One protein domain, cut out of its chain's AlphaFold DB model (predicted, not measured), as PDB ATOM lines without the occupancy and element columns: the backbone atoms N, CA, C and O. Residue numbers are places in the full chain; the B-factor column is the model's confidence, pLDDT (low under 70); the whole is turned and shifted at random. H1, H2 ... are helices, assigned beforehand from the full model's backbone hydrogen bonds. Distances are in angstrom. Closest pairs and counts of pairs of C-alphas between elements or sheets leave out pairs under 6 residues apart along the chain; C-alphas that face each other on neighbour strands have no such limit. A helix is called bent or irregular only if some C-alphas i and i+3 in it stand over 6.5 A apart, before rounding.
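Overview. This is residues 11 to 87 of the 122 residues of the protein "Cytochrome P450" of Chloroflexi bacterium (UniProt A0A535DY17). Two long helices, H3 and H1, meet as a V, and the short helix H2 packs on both of them where they meet, on residues 57 to 64 of H3 and residues 30 to 34 of H1. From this small body the two arms stick out with their free stretches, residues 68 to 87 of H3 and residues 11 to 18 of H1. The 77 printed residues hold three named helices, in the order H1, H2, H3, and no named strand; the class is all helix. The whole is loose, with a radius of gyration of the C-alphas of 16.1 A, and the C-alphas span 49 by 34 by 25 A.

Arrangement. The longest helix is H3, residues 57 to 87. H1, residues 11 to 36, touches it with residues 22 to 30 alone, on residues 57 to 65 of H3; the closest C-alphas, of Phe 26 and Val 61, are 5.8 A apart. The lines of H1 and H3 are only just about perpendicular, at 71 degrees. H2, residues 41 to 47, touches residues 57 to 64 of H3 alone, and the closest C-alphas, of Leu 45 and Val 60, are 5.9 A apart. H2 and H3 form a helical hairpin, with a shallow tilt of 25 degrees, opposite ways. H2 also touches H1, with residues 30 to 34 of H1 alone; the closest C-alphas, of Gln 33 and His 43, are 5.9 A apart. H1 and H2 run the same way at a steep tilt of 58 degrees. The helix packing is only just mostly crossed: of the 3 pairs that touch, 1 is at a shallow tilt. Every O i to N i+4 pair is within hydrogen-bond range in H1 and H2; in H3 it is 25 of 27.

Along the chain. H3 is 45.0 A long from C-alpha 57 at (106.919, 107.126, 132.635) to C-alpha 87 at (131.169, 106.766, 170.522). It is neither bent nor irregular, but only just: C-alphas 70 and 73 are 6.1 A apart. H1 is 37.1 A long and begins with C-alpha 11 at (102.049, 123.473, 154.548). H2 measures 9.8 A from C-alpha 41 to C-alpha 47. Between H2 and H3, residues 49 to 50 pair with residues 53 to 54, antiparallel.

Size, cuts and confidence. The C-alphas of Gly 52 and Leu 87 are the two farthest apart, at 51.3 A. Without the stretches that stand free, the body has 49 residues and spans 32 by 21 by 15 A. The link from H1 to H2 is tight, with 4 residues, and that from H2 to H3 is short, with 9. The printed part has no cut. The mean pLDDT of the printed part is 90.7, and no printed residue is under 70.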
ATOM      1  N   ARG A  11     101.159 124.637 154.652       79.19
ATOM      2  CA  ARG A  11     102.049 123.473 154.548       79.19
ATOM      3  C   ARG A  11     101.608 122.496 153.473       79.19
ATOM      4  O   ARG A  11     102.467 121.974 152.770       79.19
ATOM      5  N   THR A  12     100.306 122.262 153.319       80.00
ATOM      6  CA  THR A  12      99.785 121.373 152.270       80.00
ATOM      7  C   THR A  12     100.132 121.916 150.889       80.00
ATOM      8  O   THR A  12     100.670 121.180 150.067       80.00
ATOM      9  N   ALA A  13      99.923 123.216 150.661       86.12
ATOM     10  CA  ALA A  13     100.268 123.863 149.398       86.12
ATOM     11  C   ALA A  13     101.775 123.778 149.099       86.12
ATOM     12  O   ALA A  13     102.165 123.490 147.969       86.12
ATOM     13  N   ARG A  14     102.629 123.963 150.116       85.38
ATOM     14  CA  ARG A  14     104.085 123.800 149.968       85.38
ATOM     15  C   ARG A  14     104.486 122.359 149.660       85.38
ATOM     16  O   ARG A  14     105.299 122.149 148.773       85.38
ATOM     17  N   VAL A  15     103.906 121.375 150.350       87.25
ATOM     18  CA  VAL A  15     104.185 119.951 150.096       87.25
ATOM     19  C   VAL A  15     103.775 119.568 148.678       87.25
ATOM     20  O   VAL A  15     104.571 118.962 147.972       87.25
ATOM     21  N   VAL A  16     102.573 119.955 148.243       88.88
ATOM     22  CA  VAL A  16     102.098 119.695 146.875       88.88
ATOM     23  C   VAL A  16     103.034 120.329 145.850       88.88
ATOM     24  O   VAL A  16     103.450 119.649 144.919       88.88
ATOM     25  N   ARG A  17     103.442 121.587 146.061       92.12
ATOM     26  CA  ARG A  17     104.403 122.261 145.179       92.12
ATOM     27  C   ARG A  17     105.735 121.516 145.101       92.12
ATOM     28  O   ARG A  17     106.218 121.265 144.008       92.12
ATOM     29  N   SER A  18     106.307 121.117 146.234       91.75
ATOM     30  CA  SER A  18     107.575 120.379 146.240       91.75
ATOM     31  C   SER A  18     107.466 119.010 145.559       91.75
ATOM     32  O   SER A  18     108.417 118.571 144.918       91.75
ATOM     33  N   LEU A  19     106.324 118.327 145.680       90.38
ATOM     34  CA  LEU A  19     106.076 117.071 144.964       90.38
ATOM     35  C   LEU A  19     105.970 117.290 143.448       90.38
ATOM     36  O   LEU A  19     106.476 116.467 142.686       90.38
ATOM     37  N   ASP A  20     105.353 118.390 143.020       94.50
ATOM     38  CA  ASP A  20     105.217 118.759 141.608       94.50
ATOM     39  C   ASP A  20     106.570 119.136 140.980       94.50
ATOM     40  O   ASP A  20     106.960 118.597 139.942       94.50
ATOM     41  N   GLU A  21     107.355 119.965 141.673       95.50
ATOM     42  CA  GLU A  21     108.725 120.323 141.283       95.50
ATOM     43  C   GLU A  21     109.621 119.078 141.177       95.50
ATOM     44  O   GLU A  21     110.372 118.913 140.215       95.50
ATOM     45  N   MET A  22     109.509 118.155 142.137       94.56
ATOM     46  CA  MET A  22     110.268 116.906 142.137       94.56
ATOM     47  C   MET A  22     109.842 115.971 140.998       94.56
ATOM     48  O   MET A  22     110.701 115.395 140.332       94.56
ATOM     49  N   THR A  23     108.539 115.835 140.751       96.00
ATOM     50  CA  THR A  23     108.005 115.062 139.616       96.00
ATOM     51  C   THR A  23     108.535 115.612 138.296       96.00
ATOM     52  O   THR A  23     109.038 114.852 137.469       96.00
ATOM     53  N   THR A  24     108.489 116.934 138.131       97.69
ATOM     54  CA  THR A  24     108.998 117.631 136.943       97.69
ATOM     55  C   THR A  24     110.484 117.353 136.736       97.69
ATOM     56  O   THR A  24     110.883 116.900 135.664       97.69
ATOM     57  N   TYR A  25     111.294 117.512 137.785       96.81
ATOM     58  CA  TYR A  25     112.725 117.224 137.734       96.81
ATOM     59  C   TYR A  25     113.025 115.781 137.307       96.81
ATOM     60  O   TYR A  25     113.846 115.554 136.416       96.81
ATOM     61  N   PHE A  26     112.376 114.788 137.925       96.75
ATOM     62  CA  PHE A  26     112.643 113.383 137.610       96.75
ATOM     63  C   PHE A  26     112.199 113.004 136.201       96.75
ATOM     64  O   PHE A  26     112.893 112.227 135.548       96.75
ATOM     65  N   ARG A  27     111.094 113.576 135.717       97.25
ATOM     66  CA  ARG A  27     110.627 113.388 134.342       97.25
ATOM     67  C   ARG A  27     111.648 113.913 133.336       97.25
ATOM     68  O   ARG A  27     112.108 113.169 132.471       97.25
ATOM     69  N   GLU A  28     112.078 115.165 133.488       96.75
ATOM     70  CA  GLU A  28     113.113 115.760 132.633       96.75
ATOM     71  C   GLU A  28     114.421 114.966 132.689       96.75
ATOM     72  O   GLU A  28     115.056 114.698 131.663       96.75
ATOM     73  N   HIS A  29     114.810 114.532 133.890       95.75
ATOM     74  CA  HIS A  29     116.010 113.737 134.086       95.75
ATOM     75  C   HIS A  29     115.926 112.374 133.392       95.75
ATOM     76  O   HIS A  29     116.882 111.974 132.724       95.75
ATOM     77  N   MET A  30     114.787 111.685 133.504       95.62
ATOM     78  CA  MET A  30     114.531 110.418 132.826       95.62
ATOM     79  C   MET A  30     114.638 110.588 131.308       95.62
ATOM     80  O   MET A  30     115.380 109.846 130.668       95.62
ATOM     81  N   HIS A  31     113.970 111.590 130.729       95.44
ATOM     82  CA  HIS A  31     114.042 111.840 129.287       95.44
ATOM     83  C   HIS A  31     115.470 112.100 128.812       95.44
ATOM     84  O   HIS A  31     115.870 111.582 127.768       95.44
ATOM     85  N   ARG A  32     116.258 112.861 129.582       95.06
ATOM     86  CA  ARG A  32     117.672 113.081 129.270       95.06
ATOM     87  C   ARG A  32     118.448 111.763 129.257       95.06
ATOM     88  O   ARG A  32     119.116 111.474 128.272       95.06
ATOM     89  N   GLN A  33     118.294 110.932 130.290       94.38
ATOM     90  CA  GLN A  33     118.977 109.634 130.367       94.38
ATOM     91  C   GLN A  33     118.540 108.643 129.277       94.38
ATOM     92  O   GLN A  33     119.337 107.806 128.862       94.38
ATOM     93  N   VAL A  34     117.293 108.707 128.804       91.56
ATOM     94  CA  VAL A  34     116.820 107.869 127.687       91.56
ATOM     95  C   VAL A  34     117.435 108.319 126.360       91.56
ATOM     96  O   VAL A  34     117.778 107.480 125.531       91.56
ATOM     97  N   ARG A  35     117.586 109.631 126.146       93.62
ATOM     98  CA  ARG A  35     118.108 110.194 124.890       93.62
ATOM     99  C   ARG A  35     119.624 110.106 124.771       93.62
ATOM    100  O   ARG A  35     120.132 109.829 123.691       93.62
ATOM    101  N   GLU A  36     120.326 110.402 125.855       93.81
ATOM    102  CA  GLU A  36     121.788 110.532 125.873       93.81
ATOM    103  C   GLU A  36     122.476 109.248 126.354       93.81
ATOM    104  O   GLU A  36     123.696 109.126 126.266       93.81
ATOM    105  N   GLY A  37     121.693 108.277 126.835       88.31
ATOM    106  CA  GLY A  37     122.202 107.177 127.641       88.31
ATOM    107  C   GLY A  37     122.505 107.636 129.067       88.31
ATOM    108  O   GLY A  37     122.689 108.822 129.353       88.31
ATOM    109  N   GLY A  38     122.527 106.694 130.001       85.06
ATOM    110  CA  GLY A  38     122.841 106.996 131.387       85.06
ATOM    111  C   GLY A  38     123.062 105.737 132.202       85.06
ATOM    112  O   GLY A  38     122.553 104.672 131.872       85.06
ATOM    113  N   ASP A  39     123.794 105.888 133.297       85.06
ATOM    114  CA  ASP A  39     123.982 104.828 134.276       85.06
ATOM    115  C   ASP A  39     123.133 105.106 135.520       85.06
ATOM    116  O   ASP A  39     122.879 106.253 135.900       85.06
ATOM    117  N   GLY A  40     122.727 104.037 136.203       91.50
ATOM    118  CA  GLY A  40     122.053 104.119 137.494       91.50
ATOM    119  C   GLY A  40     120.552 103.853 137.442       91.50
ATOM    120  O   GLY A  40     120.003 103.369 136.457       91.50
ATOM    121  N   LEU A  41     119.892 104.114 138.574       93.00
ATOM    122  CA  LEU A  41     118.548 103.603 138.846       93.00
ATOM    123  C   LEU A  41     117.488 104.114 137.861       93.00
ATOM    124  O   LEU A  41     116.660 103.326 137.420       93.00
ATOM    125  N   VAL A  42     117.508 105.405 137.516       95.62
ATOM    126  CA  VAL A  42     116.484 106.011 136.645       95.62
ATOM    127  C   VAL A  42     116.552 105.415 135.236       95.62
ATOM    128  O   VAL A  42     115.534 104.943 134.734       95.62
ATOM    129  N   HIS A  43     117.744 105.350 134.630       94.94
ATOM    130  CA  HIS A  43     117.940 104.684 133.340       94.94
ATOM    131  C   HIS A  43     117.569 103.202 133.412       94.94
ATOM    132  O   HIS A  43     116.846 102.714 132.547       94.94
ATOM    133  N   ALA A  44     118.004 102.493 134.460       94.62
ATOM    134  CA  ALA A  44     117.708 101.074 134.627       94.62
ATOM    135  C   ALA A  44     116.199 100.797 134.697       94.62
ATOM    136  O   ALA A  44     115.732  99.851 134.073       94.62
ATOM    137  N   LEU A  45     115.427 101.628 135.408       95.56
ATOM    138  CA  LEU A  45     113.968 101.509 135.476       95.56
ATOM    139  C   LEU A  45     113.291 101.839 134.137       95.56
ATOM    140  O   LEU A  45     112.366 101.137 133.745       95.56
ATOM    141  N   ALA A  46     113.758 102.864 133.418       94.19
ATOM    142  CA  ALA A  46     113.206 103.240 132.111       94.19
ATOM    143  C   ALA A  46     113.519 102.212 131.001       94.19
ATOM    144  O   ALA A  46     112.740 102.016 130.060       94.19
ATOM    145  N   ALA A  47     114.673 101.551 131.101       92.31
ATOM    146  CA  ALA A  47     115.105 100.510 130.176       92.31
ATOM    147  C   ALA A  47     114.572  99.113 130.541       92.31
ATOM    148  O   ALA A  47     114.652  98.211 129.711       92.31
ATOM    149  N   ALA A  48     114.043  98.924 131.754       91.69
ATOM    150  CA  ALA A  48     113.582  97.625 132.225       91.69
ATOM    151  C   ALA A  48     112.372  97.113 131.429       91.69
ATOM    152  O   ALA A  48     111.406  97.837 131.177       91.69
ATOM    153  N   GLU A  49     112.421  95.823 131.106       92.44
ATOM    154  CA  GLU A  49     111.328  95.058 130.519       92.44
ATOM    155  C   GLU A  49     111.216  93.723 131.264       92.44
ATOM    156  O   GLU A  49     112.217  93.028 131.458       92.44
ATOM    157  N   VAL A  50     110.011  93.383 131.722       90.06
ATOM    158  CA  VAL A  50     109.716  92.142 132.451       90.06
ATOM    159  C   VAL A  50     108.472  91.522 131.836       90.06
ATOM    160  O   VAL A  50     107.438  92.177 131.752       90.06
ATOM    161  N   ASP A  51     108.579  90.273 131.380       88.75
ATOM    162  CA  ASP A  51     107.482  89.530 130.745       88.75
ATOM    163  C   ASP A  51     106.812  90.291 129.577       88.75
ATOM    164  O   ASP A  51     105.606  90.198 129.355       88.75
ATOM    165  N   GLY A  52     107.600  91.075 128.832       89.00
ATOM    166  CA  GLY A  52     107.129  91.919 127.726       89.00
ATOM    167  C   GLY A  52     106.470  93.239 128.154       89.00
ATOM    168  O   GLY A  52     106.057  94.027 127.306       89.00
ATOM    169  N   GLY A  53     106.361  93.494 129.460       91.38
ATOM    170  CA  GLY A  53     105.848  94.735 130.029       91.38
ATOM    171  C   GLY A  53     106.966  95.716 130.372       91.38
ATOM    172  O   GLY A  53     108.003  95.336 130.919       91.38
ATOM    173  N   ARG A  54     106.736  96.999 130.090       93.75
ATOM    174  CA  ARG A  54     107.621  98.103 130.484       93.75
ATOM    175  C   ARG A  54     106.896  99.015 131.457       93.75
ATOM    176  O   ARG A  54     105.681  99.176 131.360       93.75
ATOM    177  N   LEU A  55     107.655  99.622 132.364       95.19
ATOM    178  CA  LEU A  55     107.114 100.664 133.228       95.19
ATOM    179  C   LEU A  55     106.704 101.870 132.384       95.19
ATOM    180  O   LEU A  55     107.419 102.285 131.467       95.19
ATOM    181  N   THR A  56     105.560 102.443 132.726       95.88
ATOM    182  CA  THR A  56     105.169 103.760 132.235       95.88
ATOM    183  C   THR A  56     106.086 104.829 132.822       95.88
ATOM    184  O   THR A  56     106.724 104.647 133.860       95.88
ATOM    185  N   GLU A  57     106.143 105.980 132.163       95.12
ATOM    186  CA  GLU A  57     106.919 107.126 132.635       95.12
ATOM    187  C   GLU A  57     106.559 107.526 134.074       95.12
ATOM    188  O   GLU A  57     107.448 107.700 134.910       95.12
ATOM    189  N   ASP A  58     105.264 107.601 134.385       95.31
ATOM    190  CA  ASP A  58     104.801 107.969 135.722       95.31
ATOM    191  C   ASP A  58     105.216 106.928 136.776       95.31
ATOM    192  O   ASP A  58     105.587 107.295 137.892       95.31
ATOM    193  N   GLU A  59     105.242 105.637 136.429       95.75
ATOM    194  CA  GLU A  59     105.727 104.581 137.324       95.75
ATOM    195  C   GLU A  59     107.240 104.661 137.554       95.75
ATOM    196  O   GLU A  59     107.702 104.475 138.685       95.75
ATOM    197  N   VAL A  60     108.029 104.971 136.518       96.31
ATOM    198  CA  VAL A  60     109.482 105.180 136.653       96.31
ATOM    199  C   VAL A  60     109.766 106.369 137.571       96.31
ATOM    200  O   VAL A  60     110.591 106.264 138.488       96.31
ATOM    201  N   VAL A  61     109.066 107.488 137.368       96.06
ATOM    202  CA  VAL A  61     109.212 108.695 138.192       96.06
ATOM    203  C   VAL A  61     108.786 108.421 139.636       96.06
ATOM    204  O   VAL A  61     109.551 108.705 140.562       96.06
ATOM    205  N   ALA A  62     107.628 107.795 139.850       94.62
ATOM    206  CA  ALA A  62     107.135 107.458 141.184       94.62
ATOM    207  C   ALA A  62     108.097 106.526 141.943       94.62
ATOM    208  O   ALA A  62     108.432 106.793 143.103       94.62
ATOM    209  N   ASN A  63     108.607 105.478 141.284       95.88
ATOM    210  CA  ASN A  63     109.582 104.559 141.876       95.88
ATOM    211  C   ASN A  63     110.916 105.245 142.201       95.88
ATOM    212  O   ASN A  63     111.542 104.948 143.225       95.88
ATOM    213  N   SER A  64     111.346 106.193 141.369       95.38
ATOM    214  CA  SER A  64     112.561 106.974 141.617       95.38
ATOM    215  C   SER A  64     112.408 107.857 142.861       95.38
ATOM    216  O   SER A  64     113.274 107.856 143.743       95.38
ATOM    217  N   ILE A  65     111.267 108.539 142.986       93.81
ATOM    218  CA  ILE A  65     110.946 109.410 144.121       93.81
ATOM    219  C   ILE A  65     110.858 108.614 145.426       93.81
ATOM    220  O   ILE A  65     111.510 108.976 146.410       93.81
ATOM    221  N   ILE A  66     110.090 107.519 145.457       92.75
ATOM    222  CA  ILE A  66     109.921 106.732 146.688       92.75
ATOM    223  C   ILE A  66     111.243 106.104 147.139       92.75
ATOM    224  O   ILE A  66     111.526 106.061 148.338       92.75
ATOM    225  N   THR A  67     112.093 105.690 146.194       93.19
ATOM    226  CA  THR A  67     113.422 105.153 146.501       93.19
ATOM    227  C   THR A  67     114.323 106.224 147.107       93.19
ATOM    228  O   THR A  67     114.972 105.976 148.125       93.19
ATOM    229  N   MET A  68     114.333 107.431 146.533       92.31
ATOM    230  CA  MET A  68     115.101 108.556 147.064       92.31
ATOM    231  C   MET A  68     114.662 108.899 148.493       92.31
ATOM    232  O   MET A  68     115.488 108.908 149.408       92.31
ATOM    233  N   VAL A  69     113.365 109.128 148.704       88.06
ATOM    234  CA  VAL A  69     112.821 109.524 150.013       88.06
ATOM    235  C   VAL A  69     113.024 108.416 151.050       88.06
ATOM    236  O   VAL A  69     113.504 108.677 152.157       88.06
ATOM    237  N   GLY A  70     112.732 107.164 150.686       87.94
ATOM    238  CA  GLY A  70     112.902 106.013 151.572       87.94
ATOM    239  C   GLY A  70     114.364 105.762 151.962       87.94
ATOM    240  O   GLY A  70     114.653 105.380 153.103       87.94
ATOM    241  N   GLY A  71     115.300 106.015 151.044       87.00
ATOM    242  CA  GLY A  71     116.732 105.850 151.282       87.00
ATOM    243  C   GLY A  71     117.325 106.915 152.204       87.00
ATOM    244  O   GLY A  71     118.172 106.588 153.043       87.00
ATOM    245  N   GLN A  72     116.874 108.170 152.097       83.69
ATOM    246  CA  GLN A  72     117.451 109.279 152.862       83.69
ATOM    247  C   GLN A  72     117.235 109.135 154.370       83.69
ATOM    248  O   GLN A  72     118.198 109.205 155.138       83.69
ATOM    249  N   GLU A  73     116.002 108.892 154.817       80.75
ATOM    250  CA  GLU A  73     115.716 108.825 156.255       80.75
ATOM    251  C   GLU A  73     116.350 107.599 156.914       80.75
ATOM    252  O   GLU A  73     116.948 107.687 157.991       80.75
ATOM    253  N   THR A  74     116.220 106.436 156.275       83.75
ATOM    254  CA  THR A  74     116.663 105.165 156.859       83.75
ATOM    255  C   THR A  74     118.178 105.108 156.977       83.75
ATOM    256  O   THR A  74     118.693 104.725 158.029       83.75
ATOM    257  N   THR A  75     118.896 105.557 155.947       84.88
ATOM    258  CA  THR A  75     120.362 105.560 155.924       84.88
ATOM    259  C   THR A  75     120.924 106.605 156.878       84.88
ATOM    260  O   THR A  75     121.830 106.291 157.649       84.88
ATOM    261  N   THR A  76     120.345 107.810 156.912       84.62
ATOM    262  CA  THR A  76     120.777 108.870 157.838       84.62
ATOM    263  C   THR A  76     120.606 108.432 159.288       84.62
ATOM    264  O   THR A  76     121.546 108.517 160.080       84.62
ATOM    265  N   ASN A  77     119.445 107.868 159.628       79.31
ATOM    266  CA  ASN A  77     119.197 107.348 160.970       79.31
ATOM    267  C   ASN A  77     120.116 106.172 161.305       79.31
ATOM    268  O   ASN A  77     120.584 106.061 162.439       79.31
ATOM    269  N   LEU A  78     120.391 105.288 160.345       83.56
ATOM    270  CA  LEU A  78     121.292 104.159 160.549       83.56
ATOM    271  C   LEU A  78     122.720 104.633 160.843       83.56
ATOM    272  O   LEU A  78     123.319 104.176 161.815       83.56
ATOM    273  N   ILE A  79     123.242 105.565 160.045       86.69
ATOM    274  CA  ILE A  79     124.587 106.124 160.213       86.69
ATOM    275  C   ILE A  79     124.674 106.889 161.532       86.69
ATOM    276  O   ILE A  79     125.559 106.602 162.335       86.69
ATOM    277  N   GLY A  80     123.731 107.797 161.799       86.81
ATOM    278  CA  GLY A  80     123.712 108.592 163.027       86.81
ATOM    279  C   GLY A  80     123.697 107.715 164.280       86.81
ATOM    280  O   GLY A  80     124.534 107.875 165.171       86.81
ATOM    281  N   ASN A  81     122.818 106.709 164.319       84.06
ATOM    282  CA  ASN A  81     122.762 105.767 165.438       84.06
ATOM    283  C   ASN A  81     123.999 104.862 165.516       84.06
ATOM    284  O   ASN A  81     124.435 104.514 166.616       84.06
ATOM    285  N   GLY A  82     124.572 104.474 164.374       83.00
ATOM    286  CA  GLY A  82     125.803 103.688 164.305       83.00
ATOM    287  C   GLY A  82     126.983 104.438 164.917       83.00
ATOM    288  O   GLY A  82     127.634 103.919 165.824       83.00
ATOM    289  N   VAL A  83     127.199 105.685 164.493       89.50
ATOM    290  CA  VAL A  83     128.258 106.560 165.015       89.50
ATOM    291  C   VAL A  83     128.054 106.828 166.507       89.50
ATOM    292  O   VAL A  83     128.976 106.625 167.294       89.50
ATOM    293  N   LEU A  84     126.837 107.187 166.930       84.94
ATOM    294  CA  LEU A  84     126.532 107.432 168.343       84.94
ATOM    295  C   LEU A  84     126.807 106.204 169.223       84.94
ATOM    296  O   LEU A  84     127.352 106.328 170.320       84.94
ATOM    297  N   SER A  85     126.455 105.011 168.740       83.12
ATOM    298  CA  SER A  85     126.707 103.756 169.457       83.12
ATOM    299  C   SER A  85     128.206 103.469 169.591       83.12
ATOM    300  O   SER A  85     128.658 103.055 170.658       83.12
ATOM    301  N   LEU A  86     128.986 103.720 168.533       81.75
ATOM    302  CA  LEU A  86     130.442 103.547 168.540       81.75
ATOM    303  C   LEU A  86     131.137 104.519 169.504       81.75
ATOM    304  O   LEU A  86     132.082 104.126 170.185       81.75
ATOM    305  N   LEU A  87     130.647 105.759 169.595       85.75
ATOM    306  CA  LEU A  87     131.169 106.766 170.522       85.75
ATOM    307  C   LEU A  87     130.829 106.445 171.984       85.75
ATOM    308  O   LEU A  87     131.675 106.609 172.859       85.75
TER     309      LEU A  87